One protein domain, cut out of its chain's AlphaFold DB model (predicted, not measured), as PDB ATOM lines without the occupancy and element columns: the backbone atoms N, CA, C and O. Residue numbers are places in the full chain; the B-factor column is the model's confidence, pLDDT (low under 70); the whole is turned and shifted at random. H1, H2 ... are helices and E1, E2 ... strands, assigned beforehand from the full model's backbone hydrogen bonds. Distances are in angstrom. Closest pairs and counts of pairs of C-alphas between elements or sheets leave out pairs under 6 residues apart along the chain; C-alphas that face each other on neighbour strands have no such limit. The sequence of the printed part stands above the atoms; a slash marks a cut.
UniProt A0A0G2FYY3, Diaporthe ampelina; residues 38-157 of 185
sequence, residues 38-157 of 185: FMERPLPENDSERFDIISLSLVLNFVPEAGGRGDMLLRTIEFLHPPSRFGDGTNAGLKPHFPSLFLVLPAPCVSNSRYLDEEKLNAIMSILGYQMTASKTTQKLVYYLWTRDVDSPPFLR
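What this domain is: This is residues 38 to 157 of the 185 residues of a protein of Diaporthe ampelina (UniProt A0A0G2FYY3). A twisted wall of four strands has two helices on one of its faces, H1 over E2 and along the strands, and H4 beside the strands near the edge strand E3, while no named helix covers the other face. The small helix H3 only grazes the sheet, and residues 88 to 93 stick out as a free loop between H2 and E2. The printed part has 120 residues, with four named helices and four named strands in the order E1 H1 H2 E2 H3 H4 E3 E4. The sheet, in the order E1 E2 E4 E3, is mixed, and the class is mixed, helices and strands. The whole is compact, with a radius of gyration of the C-alphas of 14.4 A and spans of 43 by 32 by 26 A.

How they stand to each other: Inner strand E2, residues 100 to 106, is parallel to edge strand E1, residues 53 to 57, at 3 degrees, with N 56 and O 102 2.8 A apart. E2 is antiparallel to inner strand E4, residues 141 to 148, at 160 degrees, with N 103 and O 144 2.9 A apart. Edge strand E3, residues 130 to 137, bends by 64 degrees at residue 133; it forms a hairpin with E4, antiparallel at 161 degrees, with N 143 and O 136 2.8 A apart. H1, residues 66 to 79, is on the sheet over E2 at a height over the sheet of 10.3 A, and runs along the strands, at 18 degrees to E2 on the local plane. The closest C-alphas of H1 and E1 are those of Thr 76 and Ile 54, 7.0 A apart. H4, residues 118 to 127, is on the same face, over none of the strands; its closest C-alphas with E3 are those of Met 125 and Gln 131, 6.9 A apart. H1 and H4 are near each other, with 5 pairs of C-alphas within 10 A. H2, residues 83 to 86, is not on the sheet; H3, residues 108 to 111, only grazes it. E1, H1 H2, E2 is a strand-helix-strand unit, two parallel neighbour strands with helices between; E2, H3 H4, E3 is a split one, with E4 between its strands; both crossovers are right-handed. Every O i to N i+4 pair is within hydrogen-bond range in H4, 8 of 10 in H1, and H2 and H3 are too short for such a pair.

Where its parts are: E1 begins at C-alpha 53 (157.267, 198.096, 78.073). H1 measures 20.6 A, E2 20.0 A, H4 14.3 A and E3 19.2 A from first to last C-alpha. E4, 22.5 A, ends at C-alpha 148 (158.128, 208.173, 78.053).

The domain as a whole: The C-alphas of Gly 89 and Arg 114 are the two farthest apart, at 45.1 A. The printed part has no cut, and the link from H2 to E2, 13 residues, is long. The mean pLDDT of the printed part is 93.8; residues 88 to 92 are under 70.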
ATOM      1  N   PHE A  38     160.510 193.455  92.375       97.94
ATOM      2  CA  PHE A  38     160.879 194.528  91.452       97.94
ATOM      3  C   PHE A  38     161.706 195.627  92.128       97.94
ATOM      4  O   PHE A  38     162.632 196.156  91.512       97.94
ATOM      5  N   MET A  39     161.397 195.961  93.384       97.31
ATOM      6  CA  MET A  39     162.083 196.996  94.159       97.31
ATOM      7  C   MET A  39     163.496 196.585  94.582       97.31
ATOM      8  O   MET A  39     164.330 197.462  94.808       97.31
ATOM      9  N   GLU A  40     163.787 195.284  94.621       97.06
ATOM     10  CA  GLU A  40     165.111 194.743  94.952       97.06
ATOM     11  C   GLU A  40     165.882 194.238  93.722       97.06
ATOM     12  O   GLU A  40     167.089 194.022  93.803       97.06
ATOM     13  N   ARG A  41     165.226 194.098  92.558       96.25
ATOM     14  CA  ARG A  41     165.864 193.674  91.300       96.25
ATOM     15  C   ARG A  41     167.075 194.565  90.978       96.25
ATOM     16  O   ARG A  41     166.865 195.769  90.851       96.25
ATOM     17  N   PRO A  42     168.295 194.036  90.778       97.00
ATOM     18  CA  PRO A  42     169.463 194.850  90.430       97.00
ATOM     19  C   PRO A  42     169.190 195.781  89.244       97.00
ATOM     20  O   PRO A  42     168.487 195.395  88.308       97.00
ATOM     21  N   LEU A  43     169.704 197.015  89.310       96.62
ATOM     22  CA  LEU A  43     169.564 197.966  88.205       96.62
ATOM     23  C   LEU A  43     170.241 197.400  86.946       96.62
ATOM     24  O   LEU A  43     171.277 196.753  87.092       96.62
ATOM     25  N   PRO A  44     169.693 197.654  85.741       96.50
ATOM     26  CA  PRO A  44     170.284 197.169  84.499       96.50
ATOM     27  C   PRO A  44     171.738 197.619  84.354       96.50
ATOM     28  O   PRO A  44     172.014 198.820  84.408       96.50
ATOM     29  N   GLU A  45     172.656 196.680  84.126       95.50
ATOM     30  CA  GLU A  45     174.071 197.010  83.890       95.50
ATOM     31  C   GLU A  45     174.287 197.594  82.487       95.50
ATOM     32  O   GLU A  45     175.226 198.353  82.241       95.50
ATOM     33  N   ASN A  46     173.406 197.236  81.551       94.44
ATOM     34  CA  ASN A  46     173.451 197.641  80.154       94.44
ATOM     35  C   ASN A  46     172.045 197.614  79.520       94.44
ATOM     36  O   ASN A  46     171.073 197.160  80.124       94.44
ATOM     37  N   ASP A  47     171.935 198.092  78.280       92.56
ATOM     38  CA  ASP A  47     170.647 198.218  77.585       92.56
ATOM     39  C   ASP A  47     169.954 196.881  77.299       92.56
ATOM     40  O   ASP A  47     168.732 196.854  77.211       92.56
ATOM     41  N   SER A  48     170.674 195.756  77.209       93.44
ATOM     42  CA  SER A  48     170.033 194.454  76.951       93.44
ATOM     43  C   SER A  48     169.154 193.966  78.111       93.44
ATOM     44  O   SER A  48     168.294 193.108  77.920       93.44
ATOM     45  N   GLU A  49     169.331 194.544  79.302       95.56
ATOM     46  CA  GLU A  49     168.553 194.246  80.507       95.56
ATOM     47  C   GLU A  49     167.375 195.213  80.719       95.56
ATOM     48  O   GLU A  49     166.630 195.092  81.701       95.56
ATOM     49  N   ARG A  50     167.201 196.179  79.808       97.31
ATOM     50  CA  ARG A  50     166.078 197.118  79.791       97.31
ATOM     51  C   ARG A  50     164.921 196.578  78.953       97.31
ATOM     52  O   ARG A  50     165.040 195.639  78.170       97.31
ATOM     53  N   PHE A  51     163.763 197.199  79.120       97.31
ATOM     54  CA  PHE A  51     162.516 196.780  78.497       97.31
ATOM     55  C   PHE A  51     161.891 197.905  77.676       97.31
ATOM     56  O   PHE A  51     162.018 199.085  77.987       97.31
ATOM     57  N   ASP A  52     161.156 197.529  76.633       95.88
ATOM     58  CA  ASP A  52     160.374 198.484  75.835       95.88
ATOM     59  C   ASP A  52     159.056 198.866  76.523       95.88
ATOM     60  O   ASP A  52     158.540 199.966  76.337       95.88
ATOM     61  N   ILE A  53     158.518 197.943  77.327       97.19
ATOM     62  CA  ILE A  53     157.267 198.096  78.073       97.19
ATOM     63  C   ILE A  53     157.446 197.512  79.468       97.19
ATOM     64  O   ILE A  53     157.958 196.394  79.603       97.19
ATOM     65  N   ILE A  54     156.939 198.216  80.477       98.56
ATOM     66  CA  ILE A  54     156.689 197.677  81.817       98.56
ATOM     67  C   ILE A  54     155.175 197.646  82.058       98.56
ATOM     68  O   ILE A  54     154.478 198.616  81.768       98.56
ATOM     69  N   SER A  55     154.655 196.544  82.600       98.19
ATOM     70  CA  SER A  55     153.271 196.445  83.080       98.19
ATOM     71  C   SER A  55     153.235 196.356  84.596       98.19
ATOM     72  O   SER A  55     153.794 195.431  85.185       98.19
ATOM     73  N   LEU A  56     152.536 197.314  85.204       98.38
ATOM     74  CA  LEU A  56     152.189 197.370  86.621       98.38
ATOM     75  C   LEU A  56     150.667 197.239  86.763       98.38
ATOM     76  O   LEU A  56     149.967 198.183  87.144       98.38
ATOM     77  N   SER A  57     150.131 196.069  86.421       96.81
ATOM     78  CA  SER A  57     148.695 195.812  86.532       96.81
ATOM     79  C   SER A  57     148.329 195.430  87.964       96.81
ATOM     80  O   SER A  57     148.659 194.341  88.417       96.81
ATOM     81  N   LEU A  58     147.655 196.333  88.683       97.50
ATOM     82  CA  LEU A  58     147.287 196.164  90.093       97.50
ATOM     83  C   LEU A  58     148.470 195.949  91.053       97.50
ATOM     84  O   LEU A  58     148.273 195.465  92.160       97.50
ATOM     85  N   VAL A  59     149.685 196.345  90.666       97.88
ATOM     86  CA  VAL A  59     150.900 196.184  91.486       97.88
ATOM     87  C   VAL A  59     151.096 197.371  92.422       97.88
ATOM     88  O   VAL A  59     151.237 197.217  93.633       97.88
ATOM     89  N   LEU A  60     151.065 198.585  91.866       98.38
ATOM     90  CA  LEU A  60     151.399 199.807  92.596       98.38
ATOM     91  C   LEU A  60     150.486 200.025  93.818       98.38
ATOM     92  O   LEU A  60     150.919 200.579  94.826       98.38
ATOM     93  N   ASN A  61     149.230 199.566  93.761       98.06
ATOM     94  CA  ASN A  61     148.297 199.651  94.888       98.06
ATOM     95  C   ASN A  61     148.617 198.719  96.064       98.06
ATOM     96  O   ASN A  61     148.079 198.956  97.144       98.06
ATOM     97  N   PHE A  62     149.459 197.698  95.885       96.88
ATOM     98  CA  PHE A  62     149.898 196.821  96.976       96.88
ATOM     99  C   PHE A  62     151.145 197.326  97.694       96.88
ATOM    100  O   PHE A  62     151.427 196.866  98.797       96.88
ATOM    101  N   VAL A  63     151.859 198.303  97.131       97.50
ATOM    102  CA  VAL A  63     152.962 198.944  97.847       97.50
ATOM    103  C   VAL A  63     152.371 199.732  99.025       97.50
ATOM    104  O   VAL A  63     151.566 200.645  98.791       97.50
ATOM    105  N   PRO A  64     152.723 199.398 100.281       95.38
ATOM    106  CA  PRO A  64     152.041 199.940 101.456       95.38
ATOM    107  C   PRO A  64     152.297 201.442 101.606       95.38
ATOM    108  O   PRO A  64     151.366 202.248 101.747       95.38
ATOM    109  N   GLU A  65     153.564 201.829 101.472       97.56
ATOM    110  CA  GLU A  65     154.023 203.187 101.715       97.56
ATOM    111  C   GLU A  65     153.852 204.099 100.502       97.56
ATOM    112  O   GLU A  65     154.138 203.743  99.358       97.56
ATOM    113  N   ALA A  66     153.430 205.340 100.758       97.94
ATOM    114  CA  ALA A  66     153.250 206.336  99.702       97.94
ATOM    115  C   ALA A  66     154.563 206.697  98.997       97.94
ATOM    116  O   ALA A  66     154.551 206.928  97.789       97.94
ATOM    117  N   GLY A  67     155.669 206.725  99.750       97.62
ATOM    118  CA  GLY A  67     157.012 206.919  99.204       97.62
ATOM    119  C   GLY A  67     157.429 205.753  98.313       97.62
ATOM    120  O   GLY A  67     157.781 205.983  97.166       97.62
ATOM    121  N   GLY A  68     157.238 204.512  98.776       97.94
ATOM    122  CA  GLY A  68     157.561 203.318  97.988       97.94
ATOM    123  C   GLY A  68     156.814 203.254  96.653       97.94
ATOM    124  O   GLY A  68     157.364 202.793  95.659       97.94
ATOM    125  N   ARG A  69     155.578 203.772  96.588       98.56
ATOM    126  CA  ARG A  69     154.849 203.924  95.315       98.56
ATOM    127  C   ARG A  69     155.543 204.905  94.367       98.56
ATOM    128  O   ARG A  69     155.636 204.636  93.175       98.56
ATOM    129  N   GLY A  70     156.035 206.030  94.881       97.81
ATOM    130  CA  GLY A  70     156.838 206.962  94.087       97.81
ATOM    131  C   GLY A  70     158.165 206.349  93.645       97.81
ATOM    132  O   GLY A  70     158.517 206.455  92.474       97.81
ATOM    133  N   ASP A  71     158.845 205.640  94.545       97.25
ATOM    134  CA  ASP A  71     160.106 204.952  94.255       97.25
ATOM    135  C   ASP A  71     159.920 203.875  93.175       97.25
ATOM    136  O   ASP A  71     160.751 203.751  92.278       97.25
ATOM    137  N   MET A  72     158.801 203.143  93.197       98.31
ATOM    138  CA  MET A  72     158.457 202.171  92.157       98.31
ATOM    139  C   MET A  72     158.268 202.837  90.789       98.31
ATOM    140  O   MET A  72     158.785 202.327  89.798       98.31
ATOM    141  N   LEU A  73     157.577 203.982  90.725       98.12
ATOM    142  CA  LEU A  73     157.420 204.746  89.479       98.12
ATOM    143  C   LEU A  73     158.738 205.356  88.989       98.12
ATOM    144  O   LEU A  73     158.964 205.431  87.789       98.12
ATOM    145  N   LEU A  74     159.629 205.774  89.889       95.81
ATOM    146  CA  LEU A  74     160.981 206.198  89.514       95.81
ATOM    147  C   LEU A  74     161.774 205.031  88.927       95.81
ATOM    148  O   LEU A  74     162.434 205.176  87.901       95.81
ATOM    149  N   ARG A  75     161.671 203.857  89.551       97.12
ATOM    150  CA  ARG A  75     162.383 202.654  89.126       97.12
ATOM    151  C   ARG A  75     161.983 202.208  87.720       97.12
ATOM    152  O   ARG A  75     162.831 201.693  87.003       97.12
ATOM    153  N   THR A  76     160.749 202.447  87.266       98.12
ATOM    154  CA  THR A  76     160.367 202.101  85.881       98.12
ATOM    155  C   THR A  76     161.207 202.840  84.837       98.12
ATOM    156  O   THR A  76     161.521 202.263  83.803       98.12
ATOM    157  N   ILE A  77     161.647 204.069  85.119       95.56
ATOM    158  CA  ILE A  77     162.520 204.855  84.232       95.56
ATOM    159  C   ILE A  77     163.887 204.175  84.074       95.56
ATOM    160  O   ILE A  77     164.456 204.175  82.982       95.56
ATOM    161  N   GLU A  78     164.388 203.568  85.152       95.25
ATOM    162  CA  GLU A  78     165.676 202.866  85.183       95.25
ATOM    163  C   GLU A  78     165.632 201.528  84.438       95.25
ATOM    164  O   GLU A  78     166.663 201.087  83.945       95.25
ATOM    165  N   PHE A  79     164.460 200.895  84.312       97.81
ATOM    166  CA  PHE A  79     164.289 199.620  83.601       97.81
ATOM    167  C   PHE A  79     163.728 199.762  82.186       97.81
ATOM    168  O   PHE A  79     163.773 198.800  81.423       97.81
ATOM    169  N   LEU A  80     163.206 200.929  81.807       97.50
ATOM    170  CA  LEU A  80     162.821 201.193  80.424       97.50
ATOM    171  C   LEU A  80     164.032 201.606  79.588       97.50
ATOM    172  O   LEU A  80     164.948 202.283  80.067       97.50
ATOM    173  N   HIS A  81     164.007 201.236  78.309       95.62
ATOM    174  CA  HIS A  81     164.891 201.833  77.314       95.62
ATOM    175  C   HIS A  81     164.709 203.364  77.268       95.62
ATOM    176  O   HIS A  81     163.627 203.869  77.595       95.62
ATOM    177  N   PRO A  82     165.741 204.126  76.872       93.12
ATOM    178  CA  PRO A  82     165.588 205.552  76.613       93.12
ATOM    179  C   PRO A  82     164.751 205.786  75.338       93.12
ATOM    180  O   PRO A  82     164.876 205.017  74.378       93.12
ATOM    181  N   PRO A  83     163.915 206.838  75.290       91.75
ATOM    182  CA  PRO A  83     163.184 207.240  74.086       91.75
ATOM    183  C   PRO A  83     164.034 207.345  72.817       91.75
ATOM    184  O   PRO A  83     163.574 206.943  71.746       91.75
ATOM    185  N   SER A  84     165.287 207.799  72.921       90.19
ATOM    186  CA  SER A  84     166.219 207.890  71.786       90.19
ATOM    187  C   SER A  84     166.477 206.565  71.054       90.19
ATOM    188  O   SER A  84     166.782 206.585  69.860       90.19
ATOM    189  N   ARG A  85     166.278 205.409  71.708       87.81
ATOM    190  CA  ARG A  85     166.379 204.085  71.067       87.81
ATOM    191  C   ARG A  85     165.325 203.869  69.981       87.81
ATOM    192  O   ARG A  85     165.583 203.154  69.020       87.81
ATOM    193  N   PHE A  86     164.155 204.493  70.108       84.44
ATOM    194  CA  PHE A  86     163.029 204.338  69.179       84.44
ATOM    195  C   PHE A  86     163.013 205.432  68.096       84.44
ATOM    196  O   PHE A  86     161.952 205.836  67.621       84.44
ATOM    197  N   GLY A  87     164.193 205.946  67.726       70.12
ATOM    198  CA  GLY A  87     164.377 206.934  66.661       70.12
ATOM    199  C   GLY A  87     163.876 206.478  65.281       70.12
ATOM    200  O   GLY A  87     163.349 205.383  65.100       70.12
ATOM    201  N   ASP A  88     164.050 207.339  64.278       64.38
ATOM    202  CA  ASP A  88     163.319 207.313  62.995       64.38
ATOM    203  C   ASP A  88     163.540 206.068  62.101       64.38
ATOM    204  O   ASP A  88     162.928 205.956  61.041       64.38
ATOM    205  N   GLY A  89     164.384 205.120  62.517       59.97
ATOM    206  CA  GLY A  89     164.759 203.931  61.745       59.97
ATOM    207  C   GLY A  89     163.938 202.662  62.007       59.97
ATOM    208  O   GLY A  89     164.033 201.726  61.217       59.97
ATOM    209  N   THR A  90     163.130 202.588  63.072       52.94
ATOM    210  CA  THR A  90     162.404 201.354  63.438       52.94
ATOM    211  C   THR A  90     160.908 201.606  63.601       52.94
ATOM    212  O   THR A  90     160.498 202.310  64.518       52.94
ATOM    213  N   ASN A  91     160.085 201.006  62.732       60.00
ATOM    214  CA  ASN A  91     158.621 200.945  62.853       60.00
ATOM    215  C   ASN A  91     157.950 202.291  63.196       60.00
ATOM    216  O   ASN A  91     157.328 202.429  64.250       60.00
ATOM    217  N   ALA A  92     158.034 203.270  62.287       62.38
ATOM    218  CA  ALA A  92     157.531 204.638  62.477       62.38
ATOM    219  C   ALA A  92     156.090 204.736  63.034       62.38
ATOM    220  O   ALA A  92     155.781 205.670  63.769       62.38
ATOM    221  N   GLY A  93     155.219 203.760  62.736       70.12
ATOM    222  CA  GLY A  93     153.844 203.711  63.255       70.12
ATOM    223  C   GLY A  93     153.709 203.276  64.721       70.12
ATOM    224  O   GLY A  93     152.691 203.557  65.342       70.12
ATOM    225  N   LEU A  94     154.719 202.609  65.286       74.19
ATOM    226  CA  LEU A  94     154.717 202.110  66.665       74.19
ATOM    227  C   LEU A  94     155.507 203.002  67.630       74.19
ATOM    228  O   LEU A  94     155.233 202.977  68.827       74.19
ATOM    229  N   LYS A  95     156.408 203.844  67.108       76.75
ATOM    230  CA  LYS A  95     157.161 204.866  67.857       76.75
ATOM    231  C   LYS A  95     156.355 205.609  68.941       76.75
ATOM    232  O   LYS A  95     156.863 205.697  70.053       76.75
ATOM    233  N   PRO A  96     155.115 206.102  68.713       82.81
ATOM    234  CA  PRO A  96     154.381 206.847  69.747       82.81
ATOM    235  C   PRO A  96     153.991 206.021  70.989       82.81
ATOM    236  O   PRO A  96     153.511 206.582  71.977       82.81
ATOM    237  N   HIS A  97     154.175 204.699  70.959       87.88
ATOM    238  CA  HIS A  97     153.818 203.787  72.046       87.88
ATOM    239  C   HIS A  97     155.023 203.276  72.845       87.88
ATOM    240  O   HIS A  97     154.828 202.483  73.768       87.88
ATOM    241  N   PHE A  98     156.246 203.702  72.512       92.38
ATOM    242  CA  PHE A  98     157.464 203.205  73.147       92.38
ATOM    243  C   PHE A  98     158.435 204.327  73.531       92.38
ATOM    244  O   PHE A  98     158.551 205.310  72.799       92.38
ATOM    245  N   PRO A  99     159.178 204.161  74.637       95.56
ATOM    246  CA  PRO A  99     158.994 203.141  75.668       95.56
ATOM    247  C   PRO A  99     157.774 203.484  76.531       95.56
ATOM    248  O   PRO A  99     157.473 204.661  76.732       95.56
ATOM    249  N   SER A 100     157.060 202.482  77.048       97.38
ATOM    250  CA  SER A 100     155.806 202.733  77.773       97.38
ATOM    251  C   SER A 100     155.635 201.981  79.088       97.38
ATOM    252  O   SER A 100     156.222 200.933  79.354       97.38
ATOM    253  N   LEU A 101     154.789 202.559  79.937       98.56
ATOM    254  CA  LEU A 101     154.310 201.987  81.180       98.56
ATOM    255  C   LEU A 101     152.800 201.772  81.075       98.56
ATOM    256  O   LEU A 101     152.025 202.723  80.947       98.56
ATOM    257  N   PHE A 102     152.379 200.518  81.189       98.19
ATOM    258  CA  PHE A 102     150.981 200.166  81.392       98.19
ATOM    259  C   PHE A 102     150.693 200.088  82.893       98.19
ATOM    260  O   PHE A 102     151.295 199.284  83.604       98.19
ATOM    261  N   LEU A 103     149.787 200.931  83.387       98.75
ATOM    262  CA  LEU A 103     149.448 201.029  84.807       98.75
ATOM    263  C   LEU A 103     147.956 200.767  85.002       98.75
ATOM    264  O   LEU A 103     147.118 201.431  84.392       98.75
ATOM    265  N   VAL A 104     147.625 199.844  85.904       98.56
ATOM    266  CA  VAL A 104     146.238 199.586  86.311       98.56
ATOM    267  C   VAL A 104     146.111 199.782  87.810       98.56
ATOM    268  O   VAL A 104     146.885 199.220  88.581       98.56
ATOM    269  N   LEU A 105     145.109 200.553  88.222       98.69
ATOM    270  CA  LEU A 105     144.781 200.787  89.627       98.69
ATOM    271  C   LEU A 105     143.306 200.463  89.886       98.69
ATOM    272  O   LEU A 105     142.469 200.632  88.992       98.69
ATOM    273  N   PRO A 106     142.933 200.086  91.123       98.62
ATOM    274  CA  PRO A 106     141.545 200.172  91.548       98.62
ATOM    275  C   PRO A 106     141.044 201.601  91.335       98.62
ATOM    276  O   PRO A 106     141.668 202.544  91.821       98.62
ATOM    277  N   ALA A 107     139.912 201.772  90.652       98.38
ATOM    278  CA  ALA A 107     139.351 203.087  90.343       98.38
ATOM    279  C   ALA A 107     139.276 204.008  91.582       98.38
ATOM    280  O   ALA A 107     139.695 205.160  91.468       98.38
ATOM    281  N   PRO A 108     138.887 203.529  92.791       98.06
ATOM    282  CA  PRO A 108     138.876 204.359  93.998       98.06
ATOM    283  C   PRO A 108     140.225 204.973  94.392       98.06
ATOM    284  O   PRO A 108     140.224 205.990  95.083       98.06
ATOM    285  N   CYS A 109     141.362 204.409  93.969       98.38
ATOM    286  CA  CYS A 109     142.687 204.988  94.225       98.38
ATOM    287  C   CYS A 109     142.824 206.392  93.621       98.38
ATOM    288  O   CYS A 109     143.533 207.230  94.174       98.38
ATOM    289  N   VAL A 110     142.115 206.649  92.519       97.62
ATOM    290  CA  VAL A 110     142.128 207.924  91.795       97.62
ATOM    291  C   VAL A 110     140.791 208.651  91.953       97.62
ATOM    292  O   VAL A 110     140.751 209.847  92.232       97.62
ATOM    293  N   SER A 111     139.661 207.948  91.872       97.31
ATOM    294  CA  SER A 111     138.331 208.564  91.928       97.31
ATOM    295  C   SER A 111     137.839 208.861  93.346       97.31
ATOM    296  O   SER A 111     137.007 209.752  93.513       97.31
ATOM    297  N   ASN A 112     138.367 208.195  94.383       97.62
ATOM    298  CA  ASN A 112     137.891 208.336  95.766       97.62
ATOM    299  C   ASN A 112     139.012 208.403  96.828       97.62
ATOM    300  O   ASN A 112     138.824 207.978  97.970       97.62
ATOM    301  N   SER A 113     140.173 208.952  96.476       97.88
ATOM    302  CA  SER A 113     141.270 209.192  97.419       97.88
ATOM    303  C   SER A 113     141.291 210.632  97.947       97.88
ATOM    304  O   SER A 113     140.987 211.585  97.226       97.88
ATOM    305  N   ARG A 114     141.707 210.808  99.206       98.19
ATOM    306  CA  ARG A 114     142.015 212.122  99.796       98.19
ATOM    307  C   ARG A 114     143.251 212.787  99.196       98.19
ATOM    308  O   ARG A 114     143.335 214.009  99.196       98.19
ATOM    309  N   TYR A 115     144.220 212.004  98.719       98.38
ATOM    310  CA  TYR A 115     145.581 212.481  98.427       98.38
ATOM    311  C   TYR A 115     146.017 212.303  96.975       98.38
ATOM    312  O   TYR A 115     147.113 212.754  96.623       98.38
ATOM    313  N   LEU A 116     145.200 211.631  96.166       98.44
ATOM    314  CA  LEU A 116     145.431 211.418  94.746       98.44
ATOM    315  C   LEU A 116     144.122 211.584  93.965       98.44
ATOM    316  O   LEU A 116     143.055 211.128  94.386       98.44
ATOM    317  N   ASP A 117     144.234 212.238  92.824       97.81
ATOM    318  CA  ASP A 117     143.274 212.269  91.731       97.81
ATOM    319  C   ASP A 117     144.044 212.149  90.406       97.81
ATOM    320  O   ASP A 117     145.266 211.968  90.397       97.81
ATOM    321  N   GLU A 118     143.324 212.165  89.287       97.75
ATOM    322  CA  GLU A 118     143.931 211.965  87.971       97.75
ATOM    323  C   GLU A 118     144.850 213.127  87.583       97.75
ATOM    324  O   GLU A 118     145.881 212.907  86.953       97.75
ATOM    325  N   GLU A 119     144.534 214.350  88.009       98.00
ATOM    326  CA  GLU A 119     145.364 215.529  87.758       98.00
ATOM    327  C   GLU A 119     146.709 215.416  88.482       98.00
ATOM    328  O   GLU A 119     147.768 215.556  87.865       98.00
ATOM    329  N   LYS A 120     146.701 215.061  89.773       98.25
ATOM    330  CA  LYS A 120     147.939 214.847  90.527       98.25
ATOM    331  C   LYS A 120     148.731 213.648  90.012       98.25
ATOM    332  O   LYS A 120     149.958 213.712  90.001       98.25
ATOM    333  N   LEU A 121     148.066 212.569  89.585       98.56
ATOM    334  CA  LEU A 121     148.749 211.437  88.952       98.56
ATOM    335  C   LEU A 121     149.433 211.870  87.650       98.56
ATOM    336  O   LEU A 121     150.612 211.577  87.481       98.56
ATOM    337  N   ASN A 122     148.744 212.615  86.781       98.44
ATOM    338  CA  ASN A 122     149.343 213.179  85.569       98.44
ATOM    339  C   ASN A 122     150.556 214.056  85.900       98.44
ATOM    340  O   ASN A 122     151.616 213.845  85.326       98.44
ATOM    341  N   ALA A 123     150.456 214.966  86.873       97.81
ATOM    342  CA  ALA A 123     151.574 215.827  87.263       97.81
ATOM    343  C   ALA A 123     152.802 215.034  87.760       97.81
ATOM    344  O   ALA A 123     153.939 215.362  87.413       97.81
ATOM    345  N   ILE A 124     152.571 213.969  88.537       97.94
ATOM    346  CA  ILE A 124     153.614 213.028  88.971       97.94
ATOM    347  C   ILE A 124     154.249 212.345  87.755       97.94
ATOM    348  O   ILE A 124     155.467 212.343  87.615       97.94
ATOM    349  N   MET A 125     153.445 211.787  86.853       98.12
ATOM    350  CA  MET A 125     153.954 211.082  85.676       98.12
ATOM    351  C   MET A 125     154.710 212.026  84.727       98.12
ATOM    352  O   MET A 125     155.783 211.675  84.242       98.12
ATOM    353  N   SER A 126     154.238 213.260  84.542       97.25
ATOM    354  CA  SER A 126     154.902 214.266  83.707       97.25
ATOM    355  C   SER A 126     156.264 214.686  84.249       97.25
ATOM    356  O   SER A 126     157.213 214.797  83.474       97.25
ATOM    357  N   ILE A 127     156.425 214.860  85.568       96.44
ATOM    358  CA  ILE A 127     157.757 215.165  86.117       96.44
ATOM    359  C   ILE A 127     158.732 213.992  85.942       96.44
ATOM    360  O   ILE A 127     159.943 214.192  85.838       96.44
ATOM    361  N   LEU A 128     158.197 212.772  85.883       96.44
ATOM    362  CA  LEU A 128     158.927 211.538  85.607       96.44
ATOM    363  C   LEU A 128     159.200 211.323  84.106       96.44
ATOM    364  O   LEU A 128     159.797 210.312  83.747       96.44
ATOM    365  N   GLY A 129     158.823 212.273  83.243       96.25
ATOM    366  CA  GLY A 129     159.066 212.212  81.799       96.25
ATOM    367  C   GLY A 129     158.091 211.310  81.043       96.25
ATOM    368  O   GLY A 129     158.455 210.751  80.014       96.25
ATOM    369  N   TYR A 130     156.888 211.111  81.584       97.69
ATOM    370  CA  TYR A 130     155.820 210.363  80.935       97.69
ATOM    371  C   TYR A 130     154.681 211.273  80.475       97.69
ATOM    372  O   TYR A 130     154.271 212.203  81.173       97.69
ATOM    373  N   GLN A 131     154.075 210.901  79.353       97.06
ATOM    374  CA  GLN A 131     152.847 211.478  78.830       97.06
ATOM    375  C   GLN A 131     151.744 210.414  78.777       97.06
ATOM    376  O   GLN A 131     151.984 209.279  78.364       97.06
ATOM    377  N   MET A 132     150.520 210.776  79.172       97.56
ATOM    378  CA  MET A 132     149.363 209.892  79.023       97.56
ATOM    379  C   MET A 132     149.000 209.759  77.544       97.56
ATOM    380  O   MET A 132     148.661 210.745  76.891       97.56
ATOM    381  N   THR A 133     149.038 208.538  77.021       95.62
ATOM    382  CA  THR A 133     148.698 208.242  75.620       95.62
ATOM    383  C   THR A 133     147.287 207.686  75.496       95.62
ATOM    384  O   THR A 133     146.584 207.980  74.533       95.62
ATOM    385  N   ALA A 134     146.857 206.891  76.474       97.06
ATOM    386  CA  ALA A 134     145.499 206.373  76.537       97.06
ATOM    387  C   ALA A 134     145.077 206.140  77.986       97.06
ATOM    388  O   ALA A 134     145.894 205.788  78.840       97.06
ATOM    389  N   SER A 135     143.781 206.272  78.247       97.88
ATOM    390  CA  SER A 135     143.182 205.857  79.507       97.88
ATOM    391  C   SER A 135     141.817 205.222  79.280       97.88
ATOM    392  O   SER A 135     141.141 205.452  78.275       97.88
ATOM    393  N   LYS A 136     141.415 204.371  80.219       98.06
ATOM    394  CA  LYS A 136     140.074 203.796  80.266       98.06
ATOM    395  C   LYS A 136     139.671 203.621  81.714       98.06
ATOM    396  O   LYS A 136     140.374 202.969  82.478       98.06
ATOM    397  N   THR A 137     138.494 204.112  82.068       97.56
ATOM    398  CA  THR A 137     137.921 203.908  83.400       97.56
ATOM    399  C   THR A 137     136.734 202.964  83.304       97.56
ATOM    400  O   THR A 137     135.870 203.088  82.441       97.56
ATOM    401  N   THR A 138     136.705 201.991  84.204       97.31
ATOM    402  CA  THR A 138     135.572 201.093  84.442       97.31
ATOM    403  C   THR A 138     135.049 201.329  85.856       97.31
ATOM    404  O   THR A 138     135.624 202.097  86.624       97.31
ATOM    405  N   GLN A 139     133.987 200.624  86.249       95.62
ATOM    406  CA  GLN A 139     133.447 200.735  87.607       95.62
ATOM    407  C   GLN A 139     134.465 200.363  88.700       95.62
ATOM    408  O   GLN A 139     134.420 200.920  89.792       95.62
ATOM    409  N   LYS A 140     135.373 199.415  88.424       97.69
ATOM    410  CA  LYS A 140     136.311 198.875  89.425       97.69
ATOM    411  C   LYS A 140     137.752 199.303  89.208       97.69
ATOM    412  O   LYS A 140     138.501 199.393  90.175       97.69
ATOM    413  N   LEU A 141     138.143 199.531  87.961       98.56
ATOM    414  CA  LEU A 141     139.534 199.695  87.554       98.56
ATOM    415  C   LEU A 141     139.693 200.911  86.656       98.56
ATOM    416  O   LEU A 141     138.816 201.192  85.837       98.56
ATOM    417  N   VAL A 142     140.840 201.561  86.775       98.56
ATOM    418  CA  VAL A 142     141.325 202.536  85.809       98.56
ATOM    419  C   VAL A 142     142.613 202.020  85.178       98.56
ATOM    420  O   VAL A 142     143.478 201.477  85.865       98.56
ATOM    421  N   TYR A 143     142.688 202.157  83.862       98.62
ATOM    422  CA  TYR A 143     143.778 201.708  83.015       98.62
ATOM    423  C   TYR A 143     144.434 202.929  82.399       98.62
ATOM    424  O   TYR A 143     143.735 203.798  81.875       98.62
ATOM    425  N   TYR A 144     145.757 202.949  82.410       98.62
ATOM    426  CA  TYR A 144     146.557 203.990  81.798       98.62
ATOM    427  C   TYR A 144     147.653 203.374  80.938       98.62
ATOM    428  O   TYR A 144     148.307 202.410  81.341       98.62
ATOM    429  N   LEU A 145     147.875 203.975  79.776       98.12
ATOM    430  CA  LEU A 145     149.081 203.800  78.987       98.12
ATOM    431  C   LEU A 145     149.844 205.120  78.995       98.12
ATOM    432  O   LEU A 145     149.322 206.144  78.545       98.12
ATOM    433  N   TRP A 146     151.071 205.069  79.496       98.44
ATOM    434  CA  TRP A 146     151.993 206.193  79.544       98.44
ATOM    435  C   TRP A 146     153.164 205.926  78.609       98.44
ATOM    436  O   TRP A 146     153.794 204.880  78.739       98.44
ATOM    437  N   THR A 147     153.500 206.858  77.726       97.12
ATOM    438  CA  THR A 147     154.737 206.795  76.934       97.12
ATOM    439  C   THR A 147     155.761 207.745  77.541       97.12
ATOM    440  O   THR A 147     155.412 208.855  77.939       97.12
ATOM    441  N   ARG A 148     157.018 207.312  77.643       95.06
ATOM    442  CA  ARG A 148     158.128 208.173  78.053       95.06
ATOM    443  C   ARG A 148     158.613 208.972  76.848       95.06
ATOM    444  O   ARG A 148     158.914 208.388  75.813       95.06
ATOM    445  N   ASP A 149     158.702 210.286  76.986       90.81
ATOM    446  CA  ASP A 149     159.018 211.202  75.881       90.81
ATOM    447  C   ASP A 149     160.428 211.807  75.965       90.81
ATOM    448  O   ASP A 149     160.944 212.316  74.970       90.81
ATOM    449  N   VAL A 150     161.083 211.710  77.127       92.12
ATOM    450  CA  VAL A 150     162.416 212.275  77.369       92.12
ATOM    451  C   VAL A 150     163.415 211.269  77.945       92.12
ATOM    452  O   VAL A 150     163.116 210.487  78.853       92.12
ATOM    453  N   ASP A 151     164.659 211.338  77.464       90.06
ATOM    454  CA  ASP A 151     165.779 210.549  77.994       90.06
ATOM    455  C   ASP A 151     166.128 210.961  79.432       90.06
ATOM    456  O   ASP A 151     166.377 210.111  80.282       90.06
ATOM    457  N   SER A 152     166.080 212.257  79.747       90.06
ATOM    458  CA  SER A 152     166.337 212.776  81.096       90.06
ATOM    459  C   SER A 152     165.067 213.424  81.666       90.06
ATOM    460  O   SER A 152     164.698 214.518  81.213       90.06
ATOM    461  N   PRO A 153     164.386 212.787  82.639       91.12
ATOM    462  CA  PRO A 153     163.134 213.296  83.185       91.12
ATOM    463  C   PRO A 153     163.336 214.608  83.963       91.12
ATOM    464  O   PRO A 153     164.354 214.765  84.648       91.12
ATOM    465  N   PRO A 154     162.368 215.547  83.915       91.25
ATOM    466  CA  PRO A 154     162.448 216.823  84.629       91.25
ATOM    467  C   PRO A 154     162.761 216.686  86.121       91.25
ATOM    468  O   PRO A 154     163.486 217.510  86.671       91.25
ATOM    469  N   PHE A 155     162.259 215.633  86.767       90.25
ATOM    470  CA  PHE A 155     162.463 215.355  88.186       90.25
ATOM    471  C   PHE A 155     163.943 215.344  88.599       90.25
ATOM    472  O   PHE A 155     164.275 215.836  89.674       90.25
ATOM    473  N   LEU A 156     164.844 214.865  87.731       84.19
ATOM    474  CA  LEU A 156     166.285 214.822  88.016       84.19
ATOM    475  C   LEU A 156     166.964 216.200  87.967       84.19
ATOM    476  O   LEU A 156     168.116 216.311  88.368       84.19
ATOM    477  N   ARG A 157     166.281 217.236  87.460       85.56
ATOM    478  CA  ARG A 157     166.851 218.580  87.262       85.56
ATOM    479  C   ARG A 157     166.162 219.678  88.067       85.56
ATOM    480  O   ARG A 157     166.732 220.748  88.225       85.56
TER     481      ARG A 157